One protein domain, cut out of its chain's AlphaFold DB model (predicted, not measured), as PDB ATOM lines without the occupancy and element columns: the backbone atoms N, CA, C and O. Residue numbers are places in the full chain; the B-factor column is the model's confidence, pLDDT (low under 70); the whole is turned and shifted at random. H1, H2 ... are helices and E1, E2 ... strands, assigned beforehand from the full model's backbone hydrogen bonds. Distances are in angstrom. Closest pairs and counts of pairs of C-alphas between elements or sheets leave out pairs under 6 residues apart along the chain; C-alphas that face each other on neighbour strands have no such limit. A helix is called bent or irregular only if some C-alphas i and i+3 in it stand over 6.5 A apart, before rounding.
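AT A GLANCE: This is residues 327 to 391 of the 417 residues of the protein "Stp1/IreP family PP2C-type Ser/Thr phosphatase" of Nitriliruptor sp (UniProt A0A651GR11). A strongly twisted sheet of four strands has one short helix on each face, and the bent hairpin of E2 and E3 reaches to one end of the long axis at Pro 347. Printed are 65 residues, with E1 E2 E3 H1 E4 H2 along the chain; the sheet, E3 E2 E1 E4, is antiparallel, the class mixed. The whole is compact, radius of gyration of the C-alphas 11.3 A, spanning 31 by 23 by 17 A.

HOW THE PARTS SIT: E1, residues 327 to 331, E2, 334 to 345, and E3, 348 to 360, form a meander, each strand the antiparallel neighbour of the one before. N 329 and O 336, and N 339 and O 352, are within hydrogen-bond range, each 2.9 A. H1, residues 369 to 374, is on the sheet over E1, across the strands, height 8.7 A; the closest C-alphas are those of Gly 329 and Leu 372, 4.8 A. E4, residues 376 to 378, is antiparallel to E1, with N 328 and O 376 2.8 A apart. H2, residues 381 to 389, is on the opposite face over E2 and E1, height 7.7 A; C-alphas 337 and 384, its closest to E2, are 6.6 A apart. In H1 and H2 every O i to N i+4 pair is within hydrogen-bond range.

IN THESE COORDINATES: E1 begins at C-alpha 327 (12.862, 265.528, 9.636). E2, 23.0 A, bends at residue 339; E3, 25.9 A, at 357. H2, 12.4 A, ends at C-alpha 389 (7.042, 267.975, -2.518).

THE WHOLE: The farthest C-alphas, Pro 347 and Asn 390, are 32.5 A apart. The printed part has no cut and no long link; residues 342 to 349 have pLDDT under 70.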
ATOM      1  N   PHE A 327      13.628 266.690  10.074       87.44
ATOM      2  CA  PHE A 327      12.862 265.528   9.636       87.44
ATOM      3  C   PHE A 327      11.448 265.929   9.215       87.44
ATOM      4  O   PHE A 327      10.929 266.956   9.652       87.44
ATOM      5  N   VAL A 328      10.830 265.132   8.348       87.56
ATOM      6  CA  VAL A 328       9.441 265.293   7.903       87.56
ATOM      7  C   VAL A 328       8.593 264.242   8.602       87.56
ATOM      8  O   VAL A 328       8.886 263.054   8.507       87.56
ATOM      9  N   GLY A 329       7.552 264.661   9.306       87.56
ATOM     10  CA  GLY A 329       6.669 263.757  10.041       87.56
ATOM     11  C   GLY A 329       5.249 264.296  10.118       87.56
ATOM     12  O   GLY A 329       4.881 265.198   9.366       87.56
ATOM     13  N   LEU A 330       4.459 263.756  11.041       86.31
ATOM     14  CA  LEU A 330       3.069 264.156  11.252       86.31
ATOM     15  C   LEU A 330       2.921 264.974  12.539       86.31
ATOM     16  O   LEU A 330       3.431 264.585  13.587       86.31
ATOM     17  N   ASP A 331       2.197 266.088  12.457       86.00
ATOM     18  CA  ASP A 331       1.683 266.852  13.602       86.00
ATOM     19  C   ASP A 331       0.153 266.820  13.498       86.00
ATOM     20  O   ASP A 331      -0.452 267.586  12.745       86.00
ATOM     21  N   GLY A 332      -0.478 265.854  14.171       84.81
ATOM     22  CA  GLY A 332      -1.900 265.564  13.979       84.81
ATOM     23  C   GLY A 332      -2.185 264.953  12.603       84.81
ATOM     24  O   GLY A 332      -1.707 263.864  12.296       84.81
ATOM     25  N   ASP A 333      -2.993 265.635  11.794       86.75
ATOM     26  CA  ASP A 333      -3.397 265.227  10.441       86.75
ATOM     27  C   ASP A 333      -2.547 265.865   9.329       86.75
ATOM     28  O   ASP A 333      -2.735 265.549   8.153       86.75
ATOM     29  N   GLN A 334      -1.603 266.742   9.679       88.44
ATOM     30  CA  GLN A 334      -0.780 267.474   8.718       88.44
ATOM     31  C   GLN A 334       0.639 266.929   8.635       88.44
ATOM     32  O   GLN A 334       1.254 266.573   9.643       88.44
ATOM     33  N   VAL A 335       1.196 266.952   7.422       88.44
ATOM     34  CA  VAL A 335       2.624 266.712   7.220       88.44
ATOM     35  C   VAL A 335       3.414 267.979   7.555       88.44
ATOM     36  O   VAL A 335       3.145 269.066   7.029       88.44
ATOM     37  N   VAL A 336       4.411 267.839   8.424       90.81
ATOM     38  CA  VAL A 336       5.169 268.944   9.019       90.81
ATOM     39  C   VAL A 336       6.671 268.677   8.969       90.81
ATOM     40  O   VAL A 336       7.132 267.544   9.099       90.81
ATOM     41  N   ILE A 337       7.445 269.747   8.779       89.31
ATOM     42  CA  ILE A 337       8.903 269.746   8.872       89.31
ATOM     43  C   ILE A 337       9.312 270.168  10.280       89.31
ATOM     44  O   ILE A 337       9.009 271.279  10.736       89.31
ATOM     45  N   PHE A 338      10.065 269.303  10.940       86.62
ATOM     46  CA  PHE A 338      10.606 269.503  12.271       86.62
ATOM     47  C   PHE A 338      12.103 269.819  12.209       86.62
ATOM     48  O   PHE A 338      12.833 269.271  11.385       86.62
ATOM     49  N   GLU A 339      12.562 270.697  13.098       85.31
ATOM     50  CA  GLU A 339      13.983 270.925  13.389       85.31
ATOM     51  C   GLU A 339      14.286 270.250  14.731       85.31
ATOM     52  O   GLU A 339      13.663 270.582  15.742       85.31
ATOM     53  N   GLY A 340      15.198 269.279  14.738       77.88
ATOM     54  CA  GLY A 340      15.566 268.491  15.915       77.88
ATOM     55  C   GLY A 340      15.662 266.991  15.640       77.88
ATOM     56  O   GLY A 340      15.863 266.567  14.500       77.88
ATOM     57  N   ILE A 341      15.566 266.179  16.694       70.19
ATOM     58  CA  ILE A 341      15.665 264.713  16.622       70.19
ATOM     59  C   ILE A 341      14.286 264.114  16.897       70.19
ATOM     60  O   ILE A 341      13.666 264.451  17.905       70.19
ATOM     61  N   ASN A 342      13.840 263.183  16.047       66.19
ATOM     62  CA  ASN A 342      12.604 262.422  16.249       66.19
ATOM     63  C   ASN A 342      12.761 261.369  17.369       66.19
ATOM     64  O   ASN A 342      12.774 260.163  17.120       66.19
ATOM     65  N   ARG A 343      12.995 261.818  18.609       58.75
ATOM     66  CA  ARG A 343      13.029 260.982  19.817       58.75
ATOM     67  C   ARG A 343      12.438 261.722  21.009       58.75
ATOM     68  O   ARG A 343      12.875 262.817  21.352       58.75
ATOM     69  N   GLU A 344      11.513 261.062  21.690       52.44
ATOM     70  CA  GLU A 344      10.956 261.525  22.958       52.44
ATOM     71  C   GLU A 344      11.873 261.099  24.118       52.44
ATOM     72  O   GLU A 344      12.099 259.908  24.348       52.44
ATOM     73  N   LEU A 345      12.415 262.063  24.871       46.06
ATOM     74  CA  LEU A 345      13.091 261.812  26.151       46.06
ATOM     75  C   LEU A 345      12.157 262.213  27.300       46.06
ATOM     76  O   LEU A 345      12.326 263.254  27.939       46.06
ATOM     77  N   GLY A 346      11.146 261.384  27.571       57.91
ATOM     78  CA  GLY A 346      10.153 261.679  28.609       57.91
ATOM     79  C   GLY A 346       9.334 262.939  28.266       57.91
ATOM     80  O   GLY A 346       8.868 263.041  27.141       57.91
ATOM     81  N   PRO A 347       9.132 263.908  29.184       51.16
ATOM     82  CA  PRO A 347       8.274 265.076  28.940       51.16
ATOM     83  C   PRO A 347       8.933 266.187  28.098       51.16
ATOM     84  O   PRO A 347       8.405 267.297  28.047       51.16
ATOM     85  N   ILE A 348      10.114 265.946  27.518       54.59
ATOM     86  CA  ILE A 348      10.875 266.946  26.762       54.59
ATOM     87  C   ILE A 348      10.855 266.565  25.282       54.59
ATOM     88  O   ILE A 348      11.468 265.576  24.877       54.59
ATOM     89  N   GLU A 349      10.187 267.388  24.481       65.56
ATOM     90  CA  GLU A 349      10.261 267.337  23.024       65.56
ATOM     91  C   GLU A 349      11.604 267.929  22.573       65.56
ATOM     92  O   GLU A 349      11.933 269.080  22.867       65.56
ATOM     93  N   LEU A 350      12.415 267.122  21.882       73.62
ATOM     94  CA  LEU A 350      13.715 267.531  21.329       73.62
ATOM     95  C   LEU A 350      13.609 268.022  19.883       73.62
ATOM     96  O   LEU A 350      14.589 268.005  19.132       73.62
ATOM     97  N   TYR A 351      12.413 268.437  19.487       78.94
ATOM     98  CA  TYR A 351      12.118 268.952  18.168       78.94
ATOM     99  C   TYR A 351      11.178 270.145  18.268       78.94
ATOM    100  O   TYR A 351      10.455 270.332  19.244       78.94
ATOM    101  N   ARG A 352      11.197 270.976  17.234       82.38
ATOM    102  CA  ARG A 352      10.266 272.089  17.067       82.38
ATOM    103  C   ARG A 352       9.710 272.076  15.656       82.38
ATOM    104  O   ARG A 352      10.430 271.802  14.697       82.38
ATOM    105  N   VAL A 353       8.441 272.437  15.525       85.25
ATOM    106  CA  VAL A 353       7.826 272.654  14.215       85.25
ATOM    107  C   VAL A 353       8.484 273.860  13.543       85.25
ATOM    108  O   VAL A 353       8.519 274.955  14.113       85.25
ATOM    109  N   THR A 354       9.009 273.646  12.338       85.50
ATOM    110  CA  THR A 354       9.641 274.690  11.519       85.50
ATOM    111  C   THR A 354       8.705 275.162  10.415       85.50
ATOM    112  O   THR A 354       8.456 276.360  10.304       85.50
ATOM    113  N   GLU A 355       8.148 274.234   9.634       86.94
ATOM    114  CA  GLU A 355       7.228 274.530   8.530       86.94
ATOM    115  C   GLU A 355       6.077 273.525   8.503       86.94
ATOM    116  O   GLU A 355       6.302 272.322   8.597       86.94
ATOM    117  N   ARG A 356       4.844 274.019   8.341       89.06
ATOM    118  CA  ARG A 356       3.658 273.185   8.105       89.06
ATOM    119  C   ARG A 356       3.358 273.155   6.614       89.06
ATOM    120  O   ARG A 356       3.355 274.213   5.983       89.06
ATOM    121  N   SER A 357       3.136 271.967   6.064       87.62
ATOM    122  CA  SER A 357       2.708 271.823   4.674       87.62
ATOM    123  C   SER A 357       1.182 271.894   4.562       87.62
ATOM    124  O   SER A 357       0.471 271.740   5.553       87.62
ATOM    125  N   GLU A 358       0.683 272.132   3.350       85.62
ATOM    126  CA  GLU A 358      -0.753 272.049   3.043       85.62
ATOM    127  C   GLU A 358      -1.218 270.597   2.837       85.62
ATOM    128  O   GLU A 358      -2.417 270.360   2.760       85.62
ATOM    129  N   VAL A 359      -0.284 269.637   2.779       85.25
ATOM    130  CA  VAL A 359      -0.575 268.216   2.573       85.25
ATOM    131  C   VAL A 359      -1.094 267.601   3.867       85.25
ATOM    132  O   VAL A 359      -0.413 267.587   4.901       85.25
ATOM    133  N   THR A 360      -2.292 267.044   3.784       88.81
ATOM    134  CA  THR A 360      -2.920 266.273   4.856       88.81
ATOM    135  C   THR A 360      -2.650 264.784   4.678       88.81
ATOM    136  O   THR A 360      -2.484 264.288   3.564       88.81
ATOM    137  N   ILE A 361      -2.627 264.034   5.778       86.38
ATOM    138  CA  ILE A 361      -2.388 262.585   5.757       86.38
ATOM    139  C   ILE A 361      -3.411 261.832   4.894       86.38
ATOM    140  O   ILE A 361      -3.092 260.785   4.326       86.38
ATOM    141  N   ASP A 362      -4.621 262.372   4.747       85.75
ATOM    142  CA  ASP A 362      -5.684 261.770   3.946       85.75
ATOM    143  C   ASP A 362      -5.442 261.869   2.440       85.75
ATOM    144  O   ASP A 362      -5.823 260.960   1.695       85.75
ATOM    145  N   GLU A 363      -4.712 262.895   2.011       85.06
ATOM    146  CA  GLU A 363      -4.250 263.060   0.635       85.06
ATOM    147  C   GLU A 363      -3.060 262.147   0.323       85.06
ATOM    148  O   GLU A 363      -2.792 261.876  -0.843       85.06
ATOM    149  N   VAL A 364      -2.365 261.612   1.335       86.81
ATOM    150  CA  VAL A 364      -1.206 260.726   1.155       86.81
ATOM    151  C   VAL A 364      -1.635 259.285   0.864       86.81
ATOM    152  O   VAL A 364      -2.547 258.729   1.493       86.81
ATOM    153  N   GLN A 365      -0.925 258.642  -0.068       86.50
ATOM    154  CA  GLN A 365      -1.068 257.220  -0.379       86.50
ATOM    155  C   GLN A 365      -0.944 256.337   0.874       86.50
ATOM    156  O   GLN A 365      -0.031 256.497   1.683       86.50
ATOM    157  N   LEU A 366      -1.834 255.347   1.012       83.81
ATOM    158  CA  LEU A 366      -1.952 254.514   2.221       83.81
ATOM    159  C   LEU A 366      -0.654 253.781   2.593       83.81
ATOM    160  O   LEU A 366      -0.361 253.622   3.774       83.81
ATOM    161  N   TRP A 367       0.136 253.366   1.601       79.38
ATOM    162  CA  TRP A 367       1.402 252.657   1.819       79.38
ATOM    163  C   TRP A 367       2.533 253.561   2.338       79.38
ATOM    164  O   TRP A 367       3.501 253.053   2.894       79.38
ATOM    165  N   TYR A 368       2.408 254.883   2.188       82.94
ATOM    166  CA  TYR A 368       3.427 255.860   2.588       82.94
ATOM    167  C   TYR A 368       3.186 256.428   4.003       82.94
ATOM    168  O   TYR A 368       4.098 256.965   4.630       82.94
ATOM    169  N   ARG A 369       1.970 256.267   4.552       85.38
ATOM    170  CA  ARG A 369       1.580 256.797   5.876       85.38
ATOM    171  C   ARG A 369       2.416 256.253   7.048       85.38
ATOM    172  O   ARG A 369       2.891 257.081   7.823       85.38
ATOM    173  N   PRO A 370       2.697 254.934   7.164       82.00
ATOM    174  CA  PRO A 370       3.493 254.409   8.282       82.00
ATOM    175  C   PRO A 370       4.911 254.994   8.344       82.00
ATOM    176  O   PRO A 370       5.525 255.073   9.404       82.00
ATOM    177  N   GLN A 371       5.441 255.423   7.198       79.50
ATOM    178  CA  GLN A 371       6.780 255.991   7.106       79.50
ATOM    179  C   GLN A 371       6.797 257.451   7.592       79.50
ATOM    180  O   GLN A 371       7.724 257.851   8.296       79.50
ATOM    181  N   LEU A 372       5.739 258.223   7.313       84.31
ATOM    182  CA  LEU A 372       5.559 259.571   7.868       84.31
ATOM    183  C   LEU A 372       5.319 259.548   9.385       84.31
ATOM    184  O   LEU A 372       5.808 260.435  10.081       84.31
ATOM    185  N   GLU A 373       4.643 258.518   9.907       83.69
ATOM    186  CA  GLU A 373       4.505 258.285  11.355       83.69
ATOM    187  C   GLU A 373       5.864 258.019  12.024       83.69
ATOM    188  O   GLU A 373       6.126 258.515  13.117       83.69
ATOM    189  N   SER A 374       6.766 257.290  11.353       78.00
ATOM    190  CA  SER A 374       8.130 257.048  11.851       78.00
ATOM    191  C   SER A 374       9.092 258.238  11.704       78.00
ATOM    192  O   SER A 374      10.141 258.256  12.350       78.00
ATOM    193  N   GLY A 375       8.731 259.242  10.899       83.31
ATOM    194  CA  GLY A 375       9.540 260.422  10.592       83.31
ATOM    195  C   GLY A 375      10.665 260.155   9.580       83.31
ATOM    196  O   GLY A 375      11.537 259.317   9.789       83.31
ATOM    197  N   PHE A 376      10.686 260.928   8.494       82.69
ATOM    198  CA  PHE A 376      11.724 260.883   7.465       82.69
ATOM    199  C   PHE A 376      12.872 261.841   7.791       82.69
ATOM    200  O   PHE A 376      12.646 263.053   7.800       82.69
ATOM    201  N   PRO A 377      14.103 261.357   8.022       84.56
ATOM    202  CA  PRO A 377      15.240 262.236   8.259       84.56
ATOM    203  C   PRO A 377      15.569 263.060   7.007       84.56
ATOM    204  O   PRO A 377      15.505 262.553   5.889       84.56
ATOM    205  N   ALA A 378      15.951 264.319   7.211       81.56
ATOM    206  CA  ALA A 378      16.379 265.243   6.169       81.56
ATOM    207  C   ALA A 378      17.726 265.879   6.541       81.56
ATOM    208  O   ALA A 378      17.950 266.280   7.689       81.56
ATOM    209  N   ALA A 379      18.626 265.985   5.562       76.75
ATOM    210  CA  ALA A 379      19.972 266.520   5.773       76.75
ATOM    211  C   ALA A 379      19.970 268.030   6.074       76.75
ATOM    212  O   ALA A 379      20.811 268.523   6.826       76.75
ATOM    213  N   ASP A 380      19.017 268.760   5.492       83.81
ATOM    214  CA  ASP A 380      18.780 270.180   5.722       83.81
ATOM    215  C   ASP A 380      17.321 270.564   5.398       83.81
ATOM    216  O   ASP A 380      16.510 269.744   4.961       83.81
ATOM    217  N   LEU A 381      16.958 271.832   5.615       84.38
ATOM    218  CA  LEU A 381      15.608 272.337   5.339       84.38
ATOM    219  C   LEU A 381      15.224 272.258   3.846       84.38
ATOM    220  O   LEU A 381      14.045 272.146   3.513       84.38
ATOM    221  N   GLY A 382      16.195 272.352   2.933       85.31
ATOM    222  CA  GLY A 382      15.956 272.217   1.497       85.31
ATOM    223  C   GLY A 382      15.591 270.784   1.126       85.31
ATOM    224  O   GLY A 382      14.621 270.566   0.401       85.31
ATOM    225  N   ASP A 383      16.318 269.824   1.687       83.25
ATOM    226  CA  ASP A 383      16.040 268.394   1.574       83.25
ATOM    227  C   ASP A 383      14.661 268.040   2.157       83.25
ATOM    228  O   ASP A 383      13.834 267.423   1.485       83.25
ATOM    229  N   ALA A 384      14.329 268.569   3.340       86.12
ATOM    230  CA  ALA A 384      13.017 268.376   3.958       86.12
ATOM    231  C   ALA A 384      11.860 268.900   3.084       86.12
ATOM    232  O   ALA A 384      10.835 268.238   2.926       86.12
ATOM    233  N   ARG A 385      12.024 270.069   2.450       90.44
ATOM    234  CA  ARG A 385      11.026 270.606   1.507       90.44
ATOM    235  C   ARG A 385      10.904 269.761   0.243       90.44
ATOM    236  O   ARG A 385       9.804 269.642  -0.298       90.44
ATOM    237  N   ASN A 386      12.007 269.198  -0.245       86.62
ATOM    238  CA  ASN A 386      11.985 268.299  -1.396       86.62
ATOM    239  C   ASN A 386      11.244 267.001  -1.068       86.62
ATOM    240  O   ASN A 386      10.434 266.559  -1.880       86.62
ATOM    241  N   LEU A 387      11.455 266.438   0.125       86.62
ATOM    242  CA  LEU A 387      10.697 265.285   0.608       86.62
ATOM    243  C   LEU A 387       9.197 265.585   0.640       86.62
ATOM    244  O   LEU A 387       8.435 264.832   0.045       86.62
ATOM    245  N   VAL A 388       8.784 266.720   1.216       89.25
ATOM    246  CA  VAL A 388       7.367 267.143   1.249       89.25
ATOM    247  C   VAL A 388       6.766 267.278  -0.156       89.25
ATOM    248  O   VAL A 388       5.636 266.857  -0.386       89.25
ATOM    249  N   ARG A 389       7.511 267.827  -1.125       87.94
ATOM    250  CA  ARG A 389       7.042 267.975  -2.518       87.94
ATOM    251  C   ARG A 389       6.878 266.652  -3.258       87.94
ATOM    252  O   ARG A 389       6.081 266.586  -4.187       87.94
ATOM    253  N   ASN A 390       7.650 265.641  -2.878       87.00
ATOM    254  CA  ASN A 390       7.669 264.336  -3.531       87.00
ATOM    255  C   ASN A 390       6.795 263.301  -2.808       87.00
ATOM    256  O   ASN A 390       6.872 262.114  -3.127       87.00
ATOM    257  N   ILE A 391       5.969 263.730  -1.845       88.31
ATOM    258  CA  ILE A 391       5.028 262.841  -1.170       88.31
ATOM    259  C   ILE A 391       4.031 262.305  -2.206       88.31
ATOM    260  O   ILE A 391       3.391 263.093  -2.906       88.31
TER     261      ILE A 391